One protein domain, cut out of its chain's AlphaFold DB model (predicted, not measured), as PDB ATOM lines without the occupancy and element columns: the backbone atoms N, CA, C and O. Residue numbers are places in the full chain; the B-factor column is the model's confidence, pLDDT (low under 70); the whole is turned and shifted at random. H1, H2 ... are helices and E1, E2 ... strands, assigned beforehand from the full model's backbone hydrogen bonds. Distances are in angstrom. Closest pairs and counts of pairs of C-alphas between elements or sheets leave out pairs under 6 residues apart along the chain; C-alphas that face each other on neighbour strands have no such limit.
ATOM      1  N   ARG A  34     -53.210 -42.526  14.367       55.75
ATOM      2  CA  ARG A  34     -53.579 -41.848  13.118       55.75
ATOM      3  C   ARG A  34     -53.930 -40.376  13.314       55.75
ATOM      4  O   ARG A  34     -53.610 -39.586  12.440       55.75
ATOM      5  N   ASP A  35     -54.543 -40.017  14.442       58.97
ATOM      6  CA  ASP A  35     -54.946 -38.625  14.681       58.97
ATOM      7  C   ASP A  35     -53.718 -37.711  14.860       58.97
ATOM      8  O   ASP A  35     -53.719 -36.573  14.400       58.97
ATOM      9  N   GLU A  36     -52.648 -38.223  15.481       61.12
ATOM     10  CA  GLU A  36     -51.394 -37.485  15.686       61.12
ATOM     11  C   GLU A  36     -50.688 -37.209  14.352       61.12
ATOM     12  O   GLU A  36     -50.403 -36.050  14.057       61.12
ATOM     13  N   ASP A  37     -50.507 -38.233  13.506       70.94
ATOM     14  CA  ASP A  37     -49.920 -38.098  12.162       70.94
ATOM     15  C   ASP A  37     -50.700 -37.103  11.278       70.94
ATOM     16  O   ASP A  37     -50.104 -36.304  10.547       70.94
ATOM     17  N   ASP A  38     -52.036 -37.120  11.357       78.88
ATOM     18  CA  ASP A  38     -52.896 -36.198  10.610       78.88
ATOM     19  C   ASP A  38     -52.715 -34.745  11.086       78.88
ATOM     20  O   ASP A  38     -52.664 -33.817  10.268       78.88
ATOM     21  N   GLU A  39     -52.541 -34.518  12.391       77.50
ATOM     22  CA  GLU A  39     -52.200 -33.199  12.926       77.50
ATOM     23  C   GLU A  39     -50.811 -32.725  12.480       77.50
ATOM     24  O   GLU A  39     -50.647 -31.546  12.143       77.50
ATOM     25  N   GLU A  40     -49.813 -33.613  12.438       80.06
ATOM     26  CA  GLU A  40     -48.481 -33.258  11.936       80.06
ATOM     27  C   GLU A  40     -48.555 -32.850  10.463       80.06
ATOM     28  O   GLU A  40     -48.016 -31.813  10.067       80.06
ATOM     29  N   ALA A  41     -49.265 -33.637   9.650       84.56
ATOM     30  CA  ALA A  41     -49.445 -33.384   8.228       84.56
ATOM     31  C   ALA A  41     -50.122 -32.029   7.969       84.56
ATOM     32  O   ALA A  41     -49.719 -31.293   7.063       84.56
ATOM     33  N   LEU A  42     -51.104 -31.656   8.793       84.50
ATOM     34  CA  LEU A  42     -51.752 -30.346   8.722       84.50
ATOM     35  C   LEU A  42     -50.780 -29.196   9.027       84.50
ATOM     36  O   LEU A  42     -50.813 -28.177   8.333       84.50
ATOM     37  N   ARG A  43     -49.880 -29.360  10.004       83.12
ATOM     38  CA  ARG A  43     -48.850 -28.358  10.341       83.12
ATOM     39  C   ARG A  43     -47.805 -28.229   9.231       83.12
ATOM     40  O   ARG A  43     -47.449 -27.116   8.840       83.12
ATOM     41  N   TRP A  44     -47.379 -29.344   8.634       84.88
ATOM     42  CA  TRP A  44     -46.500 -29.328   7.458       84.88
ATOM     43  C   TRP A  44     -47.149 -28.628   6.257       84.88
ATOM     44  O   TRP A  44     -46.512 -27.797   5.605       84.88
ATOM     45  N   ALA A  45     -48.436 -28.884   6.007       87.44
ATOM     46  CA  ALA A  45     -49.188 -28.212   4.950       87.44
ATOM     47  C   ALA A  45     -49.371 -26.707   5.221       87.44
ATOM     48  O   ALA A  45     -49.399 -25.905   4.283       87.44
ATOM     49  N   ALA A  46     -49.496 -26.301   6.488       86.31
ATOM     50  CA  ALA A  46     -49.544 -24.894   6.873       86.31
ATOM     51  C   ALA A  46     -48.202 -24.193   6.611       86.31
ATOM     52  O   ALA A  46     -48.190 -23.111   6.020       86.31
ATOM     53  N   LEU A  47     -47.078 -24.833   6.952       86.31
ATOM     54  CA  LEU A  47     -45.738 -24.317   6.662       86.31
ATOM     55  C   LEU A  47     -45.491 -24.129   5.164       86.31
ATOM     56  O   LEU A  47     -44.910 -23.125   4.754       86.31
ATOM     57  N   GLU A  48     -45.934 -25.067   4.328       86.62
ATOM     58  CA  GLU A  48     -45.721 -24.981   2.881       86.62
ATOM     59  C   GLU A  48     -46.438 -23.778   2.252       86.62
ATOM     60  O   GLU A  48     -45.898 -23.149   1.335       86.62
ATOM     61  N   LYS A  49     -47.611 -23.431   2.797       91.50
ATOM     62  CA  LYS A  49     -48.437 -22.292   2.377       91.50
ATOM     63  C   LYS A  49     -47.878 -20.932   2.799       91.50
ATOM     64  O   LYS A  49     -48.359 -19.917   2.296       91.50
ATOM     65  N   LEU A  50     -46.899 -20.882   3.705       88.44
ATOM     66  CA  LEU A  50     -46.303 -19.619   4.137       88.44
ATOM     67  C   LEU A  50     -45.493 -18.954   3.008       88.44
ATOM     68  O   LEU A  50     -44.873 -19.644   2.188       88.44
ATOM     69  N   PRO A  51     -45.423 -17.607   2.988       92.38
ATOM     70  CA  PRO A  51     -44.477 -16.886   2.143       92.38
ATOM     71  C   PRO A  51     -43.046 -17.389   2.355       92.38
ATOM     72  O   PRO A  51     -42.679 -17.796   3.457       92.38
ATOM     73  N   THR A  52     -42.194 -17.303   1.327       90.19
ATOM     74  CA  THR A  52     -40.812 -17.828   1.368       90.19
ATOM     75  C   THR A  52     -40.020 -17.350   2.587       90.19
ATOM     76  O   THR A  52     -39.257 -18.122   3.162       90.19
ATOM     77  N   TYR A  53     -40.218 -16.090   2.985       87.69
ATOM     78  CA  TYR A  53     -39.537 -15.480   4.125       87.69
ATOM     79  C   TYR A  53     -39.926 -16.119   5.465       87.69
ATOM     80  O   TYR A  53     -39.045 -16.411   6.277       87.69
ATOM     81  N   ASP A  54     -41.223 -16.338   5.685       86.44
ATOM     82  CA  ASP A  54     -41.751 -16.911   6.925       86.44
ATOM     83  C   ASP A  54     -41.509 -18.418   6.958       86.44
ATOM     84  O   ASP A  54     -41.041 -18.955   7.957       86.44
ATOM     85  N   ARG A  55     -41.690 -19.096   5.822       88.69
ATOM     86  CA  ARG A  55     -41.413 -20.529   5.678       88.69
ATOM     87  C   ARG A  55     -39.965 -20.894   6.001       88.69
ATOM     88  O   ARG A  55     -39.714 -21.954   6.553       88.69
ATOM     89  N   ALA A  56     -39.004 -20.034   5.661       85.94
ATOM     90  CA  ALA A  56     -37.593 -20.267   5.973       85.94
ATOM     91  C   ALA A  56     -37.260 -20.093   7.467       85.94
ATOM     92  O   ALA A  56     -36.221 -20.571   7.919       85.94
ATOM     93  N   ARG A  57     -38.109 -19.388   8.225       88.50
ATOM     94  CA  ARG A  57     -37.896 -19.082   9.647       88.50
ATOM     95  C   ARG A  57     -38.760 -19.906  10.580       88.50
ATOM     96  O   ARG A  57     -38.421 -19.994  11.753       88.50
ATOM     97  N   THR A  58     -39.849 -20.484  10.101       89.31
ATOM     98  CA  THR A  58     -40.727 -21.315  10.921       89.31
ATOM     99  C   THR A  58     -40.354 -22.781  10.744       89.31
ATOM    100  O   THR A  58     -40.236 -23.275   9.626       89.31
ATOM    101  N   ALA A  59     -40.162 -23.485  11.855       87.88
ATOM    102  CA  ALA A  59     -39.895 -24.916  11.885       87.88
ATOM    103  C   ALA A  59     -40.840 -25.603  12.876       87.88
ATOM    104  O   ALA A  59     -41.282 -24.990  13.842       87.88
ATOM    105  N   VAL A  60     -41.130 -26.883  12.655       88.62
ATOM    106  CA  VAL A  60     -41.845 -27.722  13.625       88.62
ATOM    107  C   VAL A  60     -40.811 -28.504  14.431       88.62
ATOM    108  O   VAL A  60     -40.006 -29.253  13.873       88.62
ATOM    109  N   LEU A  61     -40.809 -28.301  15.746       86.69
ATOM    110  CA  LEU A  61     -39.900 -28.931  16.694       86.69
ATOM    111  C   LEU A  61     -40.663 -29.906  17.589       86.69
ATOM    112  O   LEU A  61     -41.669 -29.538  18.183       86.69
ATOM    113  N   ALA A  62     -40.148 -31.125  17.728       86.06
ATOM    114  CA  ALA A  62     -40.611 -32.061  18.748       86.06
ATOM    115  C   ALA A  62     -39.966 -31.709  20.088       86.06
ATOM    116  O   ALA A  62     -38.738 -31.751  20.215       86.06
ATOM    117  N   MET A  63     -40.793 -31.334  21.054       84.81
ATOM    118  CA  MET A  63     -40.382 -31.093  22.429       84.81
ATOM    119  C   MET A  63     -40.182 -32.435  23.152       84.81
ATOM    120  O   MET A  63     -40.815 -33.430  22.786       84.81
ATOM    121  N   PRO A  64     -39.306 -32.502  24.170       76.44
ATOM    122  CA  PRO A  64     -39.053 -33.738  24.913       76.44
ATOM    123  C   PRO A  64     -40.305 -34.282  25.621       76.44
ATOM    124  O   PRO A  64     -40.376 -35.477  25.891       76.44
ATOM    125  N   GLU A  65     -41.308 -33.439  25.871       77.94
ATOM    126  CA  GLU A  65     -42.622 -33.817  26.397       77.94
ATOM    127  C   GLU A  65     -43.515 -34.559  25.376       77.94
ATOM    128  O   GLU A  65     -44.621 -34.965  25.721       77.94
ATOM    129  N   GLY A  66     -43.056 -34.744  24.131       75.06
ATOM    130  CA  GLY A  66     -43.805 -35.400  23.052       75.06
ATOM    131  C   GLY A  66     -44.721 -34.460  22.264       75.06
ATOM    132  O   GLY A  66     -45.362 -34.883  21.309       75.06
ATOM    133  N   GLU A  67     -44.769 -33.177  22.624       80.75
ATOM    134  CA  GLU A  67     -45.554 -32.173  21.909       80.75
ATOM    135  C   GLU A  67     -44.768 -31.608  20.718       80.75
ATOM    136  O   GLU A  67     -43.627 -31.156  20.851       80.75
ATOM    137  N   LEU A  68     -45.386 -31.584  19.538       81.38
ATOM    138  CA  LEU A  68     -44.870 -30.820  18.409       81.38
ATOM    139  C   LEU A  68     -45.224 -29.345  18.573       81.38
ATOM    140  O   LEU A  68     -46.384 -28.991  18.771       81.38
ATOM    141  N   LYS A  69     -44.240 -28.468  18.408       85.06
ATOM    142  CA  LYS A  69     -44.409 -27.024  18.523       85.06
ATOM    143  C   LYS A  69     -43.868 -26.315  17.291       85.06
ATOM    144  O   LYS A  69     -42.746 -26.568  16.857       85.06
ATOM    145  N   GLU A  70     -44.653 -25.394  16.747       86.62
ATOM    146  CA  GLU A  70     -44.173 -24.452  15.737       86.62
ATOM    147  C   GLU A  70     -43.274 -23.404  16.406       86.62
ATOM    148  O   GLU A  70     -43.678 -22.719  17.348       86.62
ATOM    149  N   VAL A  71     -42.036 -23.294  15.933       89.19
ATOM    150  CA  VAL A  71     -41.005 -22.414  16.488       89.19
ATOM    151  C   VAL A  71     -40.430 -21.508  15.408       89.19
ATOM    152  O   VAL A  71     -40.249 -21.907  14.258       89.19
ATOM    153  N   ASN A  72     -40.099 -20.276  15.791       88.62
ATOM    154  CA  ASN A  72     -39.343 -19.369  14.937       88.62
ATOM    155  C   ASN A  72     -37.842 -19.569  15.191       88.62
ATOM    156  O   ASN A  72     -37.349 -19.265  16.276       88.62
ATOM    157  N   VAL A  73     -37.117 -20.038  14.177       87.25
ATOM    158  CA  VAL A  73     -35.682 -20.351  14.208       87.25
ATOM    159  C   VAL A  73     -34.829 -19.134  14.589       87.25
ATOM    160  O   VAL A  73     -33.800 -19.286  15.244       87.25
ATOM    161  N   GLU A  74     -35.257 -17.915  14.252       86.19
ATOM    162  CA  GLU A  74     -34.546 -16.683  14.624       86.19
ATOM    163  C   GLU A  74     -34.681 -16.367  16.124       86.19
ATOM    164  O   GLU A  74     -33.787 -15.776  16.731       86.19
ATOM    165  N   LYS A  75     -35.794 -16.777  16.743       87.62
ATOM    166  CA  LYS A  75     -36.182 -16.402  18.111       87.62
ATOM    167  C   LYS A  75     -36.413 -17.622  19.002       87.62
ATOM    168  O   LYS A  75     -37.412 -17.694  19.710       87.62
ATOM    169  N   LEU A  76     -35.468 -18.558  18.988       88.06
ATOM    170  CA  LEU A  76     -35.527 -19.752  19.832       88.06
ATOM    171  C   LEU A  76     -35.261 -19.428  21.311       88.06
ATOM    172  O   LEU A  76     -34.217 -18.858  21.667       88.06
ATOM    173  N   GLY A  77     -36.178 -19.860  22.176       90.12
ATOM    174  CA  GLY A  77     -36.012 -19.846  23.629       90.12
ATOM    175  C   GLY A  77     -34.982 -20.873  24.119       90.12
ATOM    176  O   GLY A  77     -34.550 -21.755  23.380       90.12
ATOM    177  N   ALA A  78     -34.573 -20.785  25.389       89.81
ATOM    178  CA  ALA A  78     -33.575 -21.702  25.959       89.81
ATOM    179  C   ALA A  78     -34.035 -23.173  25.944       89.81
ATOM    180  O   ALA A  78     -33.254 -24.058  25.599       89.81
ATOM    181  N   GLN A  79     -35.309 -23.425  26.255       87.88
ATOM    182  CA  GLN A  79     -35.904 -24.766  26.224       87.88
ATOM    183  C   GLN A  79     -35.950 -25.338  24.801       87.88
ATOM    184  O   GLN A  79     -35.564 -26.481  24.583       87.88
ATOM    185  N   GLU A  80     -36.342 -24.525  23.819       88.44
ATOM    186  CA  GLU A  80     -36.421 -24.932  22.409       88.44
ATOM    187  C   GLU A  80     -35.026 -25.213  21.831       88.44
ATOM    188  O   GLU A  80     -34.831 -26.196  21.121       88.44
ATOM    189  N   LYS A  81     -34.019 -24.403  22.195       88.94
ATOM    190  CA  LYS A  81     -32.609 -24.664  21.852       88.94
ATOM    191  C   LYS A  81     -32.124 -25.985  22.433       88.94
ATOM    192  O   LYS A  81     -31.467 -26.751  21.736       88.94
ATOM    193  N   HIS A  82     -32.444 -26.250  23.696       87.56
ATOM    194  CA  HIS A  82     -32.062 -27.492  24.352       87.56
ATOM    195  C   HIS A  82     -32.731 -28.707  23.691       87.56
ATOM    196  O   HIS A  82     -32.045 -29.674  23.379       87.56
ATOM    197  N   ALA A  83     -34.029 -28.628  23.388       87.81
ATOM    198  CA  ALA A  83     -34.764 -29.678  22.681       87.81
ATOM    199  C   ALA A  83     -34.195 -29.947  21.273       87.81
ATOM    200  O   ALA A  83     -33.984 -31.098  20.892       87.81
ATOM    201  N   LEU A  84     -33.858 -28.891  20.520       86.75
ATOM    202  CA  LEU A  84     -33.172 -29.009  19.226       86.75
ATOM    203  C   LEU A  84     -31.828 -29.732  19.352       86.75
ATOM    204  O   LEU A  84     -31.541 -30.642  18.576       86.75
ATOM    205  N   LEU A  85     -31.007 -29.332  20.324       84.75
ATOM    206  CA  LEU A  85     -29.695 -29.934  20.548       84.75
ATOM    207  C   LEU A  85     -29.808 -31.395  20.974       84.75
ATOM    208  O   LEU A  85     -29.063 -32.220  20.458       84.75
ATOM    209  N   GLN A  86     -30.757 -31.731  21.848       82.75
ATOM    210  CA  GLN A  86     -31.014 -33.117  22.235       82.75
ATOM    211  C   GLN A  86     -31.378 -33.980  21.028       82.75
ATOM    212  O   GLN A  86     -30.837 -35.070  20.883       82.75
ATOM    213  N   ARG A  87     -32.218 -33.482  20.111       78.25
ATOM    214  CA  ARG A  87     -32.582 -34.217  18.891       78.25
ATOM    215  C   ARG A  87     -31.388 -34.467  17.968       78.25
ATOM    216  O   ARG A  87     -31.322 -35.518  17.341       78.25
ATOM    217  N   ILE A  88     -30.463 -33.513  17.870       77.38
ATOM    218  CA  ILE A  88     -29.245 -33.660  17.059       77.38
ATOM    219  C   ILE A  88     -28.247 -34.599  17.749       77.38
ATOM    220  O   ILE A  88     -27.674 -35.461  17.093       77.38
ATOM    221  N   ALA A  89     -28.065 -34.460  19.063       70.62
ATOM    222  CA  ALA A  89     -27.142 -35.270  19.856       70.62
ATOM    223  C   ALA A  89     -27.585 -36.737  19.980       70.62
ATOM    224  O   ALA A  89     -26.752 -37.618  20.163       70.62
ATOM    225  N   TRP A  90     -28.889 -37.004  19.875       60.94
ATOM    226  CA  TRP A  90     -29.446 -38.358  19.892       60.94
ATOM    227  C   TRP A  90     -29.396 -39.055  18.524       60.94
ATOM    228  O   TRP A  90     -29.850 -40.192  18.405       60.94
ATOM    229  N   VAL A  91     -28.816 -38.428  17.490       60.84
ATOM    230  CA  VAL A  91     -28.402 -39.126  16.260       60.84
ATOM    231  C   VAL A  91     -27.177 -39.984  16.605       60.84
ATOM    232  O   VAL A  91     -26.045 -39.674  16.248       60.84
ATOM    233  N   GLY A  92     -27.429 -41.030  17.392       55.03
ATOM    234  CA  GLY A  92     -26.439 -41.952  17.921       55.03
ATOM    235  C   GLY A  92     -25.610 -42.589  16.810       55.03
ATOM    236  O   GLY A  92     -26.128 -42.964  15.758       55.03
ATOM    237  N   ASP A  93     -24.313 -42.674  17.083       59.44
ATOM    238  CA  ASP A  93     -23.240 -43.356  16.349       59.44
ATOM    239  C   ASP A  93     -22.808 -42.820  14.974       59.44
ATOM    240  O   ASP A  93     -21.645 -42.989  14.623       59.44
ATOM    241  N   ASP A  94     -23.646 -42.103  14.221       73.31
ATOM    242  CA  ASP A  94     -23.334 -41.714  12.828       73.31
ATOM    243  C   ASP A  94     -23.092 -40.193  12.652       73.31
ATOM    244  O   ASP A  94     -23.395 -39.598  11.607       73.31
ATOM    245  N   HIS A  95     -22.543 -39.528  13.679       80.00
ATOM    246  CA  HIS A  95     -22.265 -38.082  13.666       80.00
ATOM    247  C   HIS A  95     -21.402 -37.652  12.471       80.00
ATOM    248  O   HIS A  95     -21.653 -36.605  11.874       80.00
ATOM    249  N   GLU A  96     -20.424 -38.467  12.079       81.88
ATOM    250  CA  GLU A  96     -19.569 -38.206  10.917       81.88
ATOM    251  C   GLU A  96     -20.391 -38.088   9.628       81.88
ATOM    252  O   GLU A  96     -20.257 -37.122   8.866       81.88
ATOM    253  N   ARG A  97     -21.296 -39.044   9.397       84.06
ATOM    254  CA  ARG A  97     -22.160 -39.066   8.217       84.06
ATOM    255  C   ARG A  97     -23.138 -37.896   8.228       84.06
ATOM    256  O   ARG A  97     -23.400 -37.304   7.176       84.06
ATOM    257  N   PHE A  98     -23.673 -37.548   9.397       84.94
ATOM    258  CA  PHE A  98     -24.528 -36.375   9.559       84.94
ATOM    259  C   PHE A  98     -23.781 -35.079   9.216       84.94
ATOM    260  O   PHE A  98     -24.258 -34.306   8.383       84.94
ATOM    261  N   LEU A  99     -22.605 -34.860   9.811       86.06
ATOM    262  CA  LEU A  99     -21.794 -33.659   9.599       86.06
ATOM    263  C   LEU A  99     -21.314 -33.548   8.150       86.06
ATOM    264  O   LEU A  99     -21.343 -32.455   7.588       86.06
ATOM    265  N   SER A 100     -20.972 -34.669   7.514       86.00
ATOM    266  CA  SER A 100     -20.599 -34.706   6.094       86.00
ATOM    267  C   SER A 100     -21.759 -34.268   5.199       86.00
ATOM    268  O   SER A 100     -21.623 -33.333   4.416       86.00
ATOM    269  N   LYS A 101     -22.959 -34.838   5.389       88.38
ATOM    270  CA  LYS A 101     -24.164 -34.414   4.649       88.38
ATOM    271  C   LYS A 101     -24.562 -32.970   4.946       88.38
ATOM    272  O   LYS A 101     -25.143 -32.292   4.098       88.38
ATOM    273  N   PHE A 102     -24.337 -32.503   6.171       86.94
ATOM    274  CA  PHE A 102     -24.577 -31.111   6.530       86.94
ATOM    275  C   PHE A 102     -23.627 -30.188   5.766       86.94
ATOM    276  O   PHE A 102     -24.107 -29.272   5.098       86.94
ATOM    277  N   LYS A 103     -22.326 -30.489   5.776       87.56
ATOM    278  CA  LYS A 103     -21.309 -29.770   5.009       87.56
ATOM    279  C   LYS A 103     -21.645 -29.732   3.518       87.56
ATOM    280  O   LYS A 103     -21.732 -28.646   2.961       87.56
ATOM    281  N   ASP A 104     -21.973 -30.871   2.908       90.62
ATOM    282  CA  ASP A 104     -22.334 -30.941   1.483       90.62
ATOM    283  C   ASP A 104     -23.528 -30.041   1.125       90.62
ATOM    284  O   ASP A 104     -23.577 -29.438   0.051       90.62
ATOM    285  N   ARG A 105     -24.525 -29.951   2.017       89.69
ATOM    286  CA  ARG A 105     -25.695 -29.086   1.810       89.69
ATOM    287  C   ARG A 105     -25.331 -27.612   1.905       89.69
ATOM    288  O   ARG A 105     -25.836 -26.838   1.101       89.69
ATOM    289  N   VAL A 106     -24.490 -27.250   2.868       88.38
ATOM    290  CA  VAL A 106     -24.012 -25.879   3.077       88.38
ATOM    291  C   VAL A 106     -23.134 -25.427   1.906       88.38
ATOM    292  O   VAL A 106     -23.361 -24.351   1.350       88.38
ATOM    293  N   ASP A 107     -22.214 -26.285   1.464       89.31
ATOM    294  CA  ASP A 107     -21.319 -26.019   0.336       89.31
ATOM    295  C   ASP A 107     -22.110 -25.853  -0.971       89.31
ATOM    296  O   ASP A 107     -21.838 -24.947  -1.759       89.31
ATOM    297  N   ARG A 108     -23.166 -26.657  -1.179       91.19
ATOM    298  CA  ARG A 108     -24.050 -26.550  -2.355       91.19
ATOM    299  C   ARG A 108     -24.739 -25.192  -2.474       91.19
ATOM    300  O   ARG A 108     -24.986 -24.738  -3.589       91.19
TER     301      ARG A 108
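This is residues 34 to 108 of the 148 residues of the protein "ABC_trans_N domain-containing protein" of Aegilops tauschii subsp. strangulata (UniProt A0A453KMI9). A two-strand antiparallel hairpin, E1 and E2, sits between helices H1 and H3, while residues 89 to 97 and 99 to 108, mostly in helix H4, stick out as a free arm. The printed part has 75 residues, with four named helices and two strands in the order H1 H2 E1 E2 H3 H4. It is mostly helix and loose, with a radius of gyration of the C-alphas of 14.2 A, spanning 34 by 30 by 28 A.

Start at H1, residues 34 to 48; its closest C-alphas to E1, residues 58 to 62, are Leu 47 and Thr 58, 7.2 A apart. H2, residues 52 to 55, is close to H1 but not clearly touching, the closest C-alphas being Leu 47 and Arg 55, 5.8 A. E1 and E2, residues 68 to 72, form a hairpin, with N 59 and O 71 within hydrogen-bond range at 2.9 A. For H3, residues 78 to 89, and E1, the closest C-alphas are Leu 61 and Leu 84, 7.2 A. H4, residues 95 to 108, is only just apart from H3, closest 8.4 A. In H1, H3 and H4 every O i to N i+4 pair is within range; H2 is too short for one.

Find C-alpha 34 at (-53.579, -41.848, 13.118), where H1 begins its 21.2 A; H3 spans 16.2 A, and H4 spans 19.8 A and ends at C-alpha 108 at (-24.050, -26.550, -2.355).

The farthest C-alphas, Asp 35 and Asp 107, are 38.7 A apart; the printed part has no cut, its links are tight, and pLDDT is under 70 at residues 34 to 36 and 90 to 93.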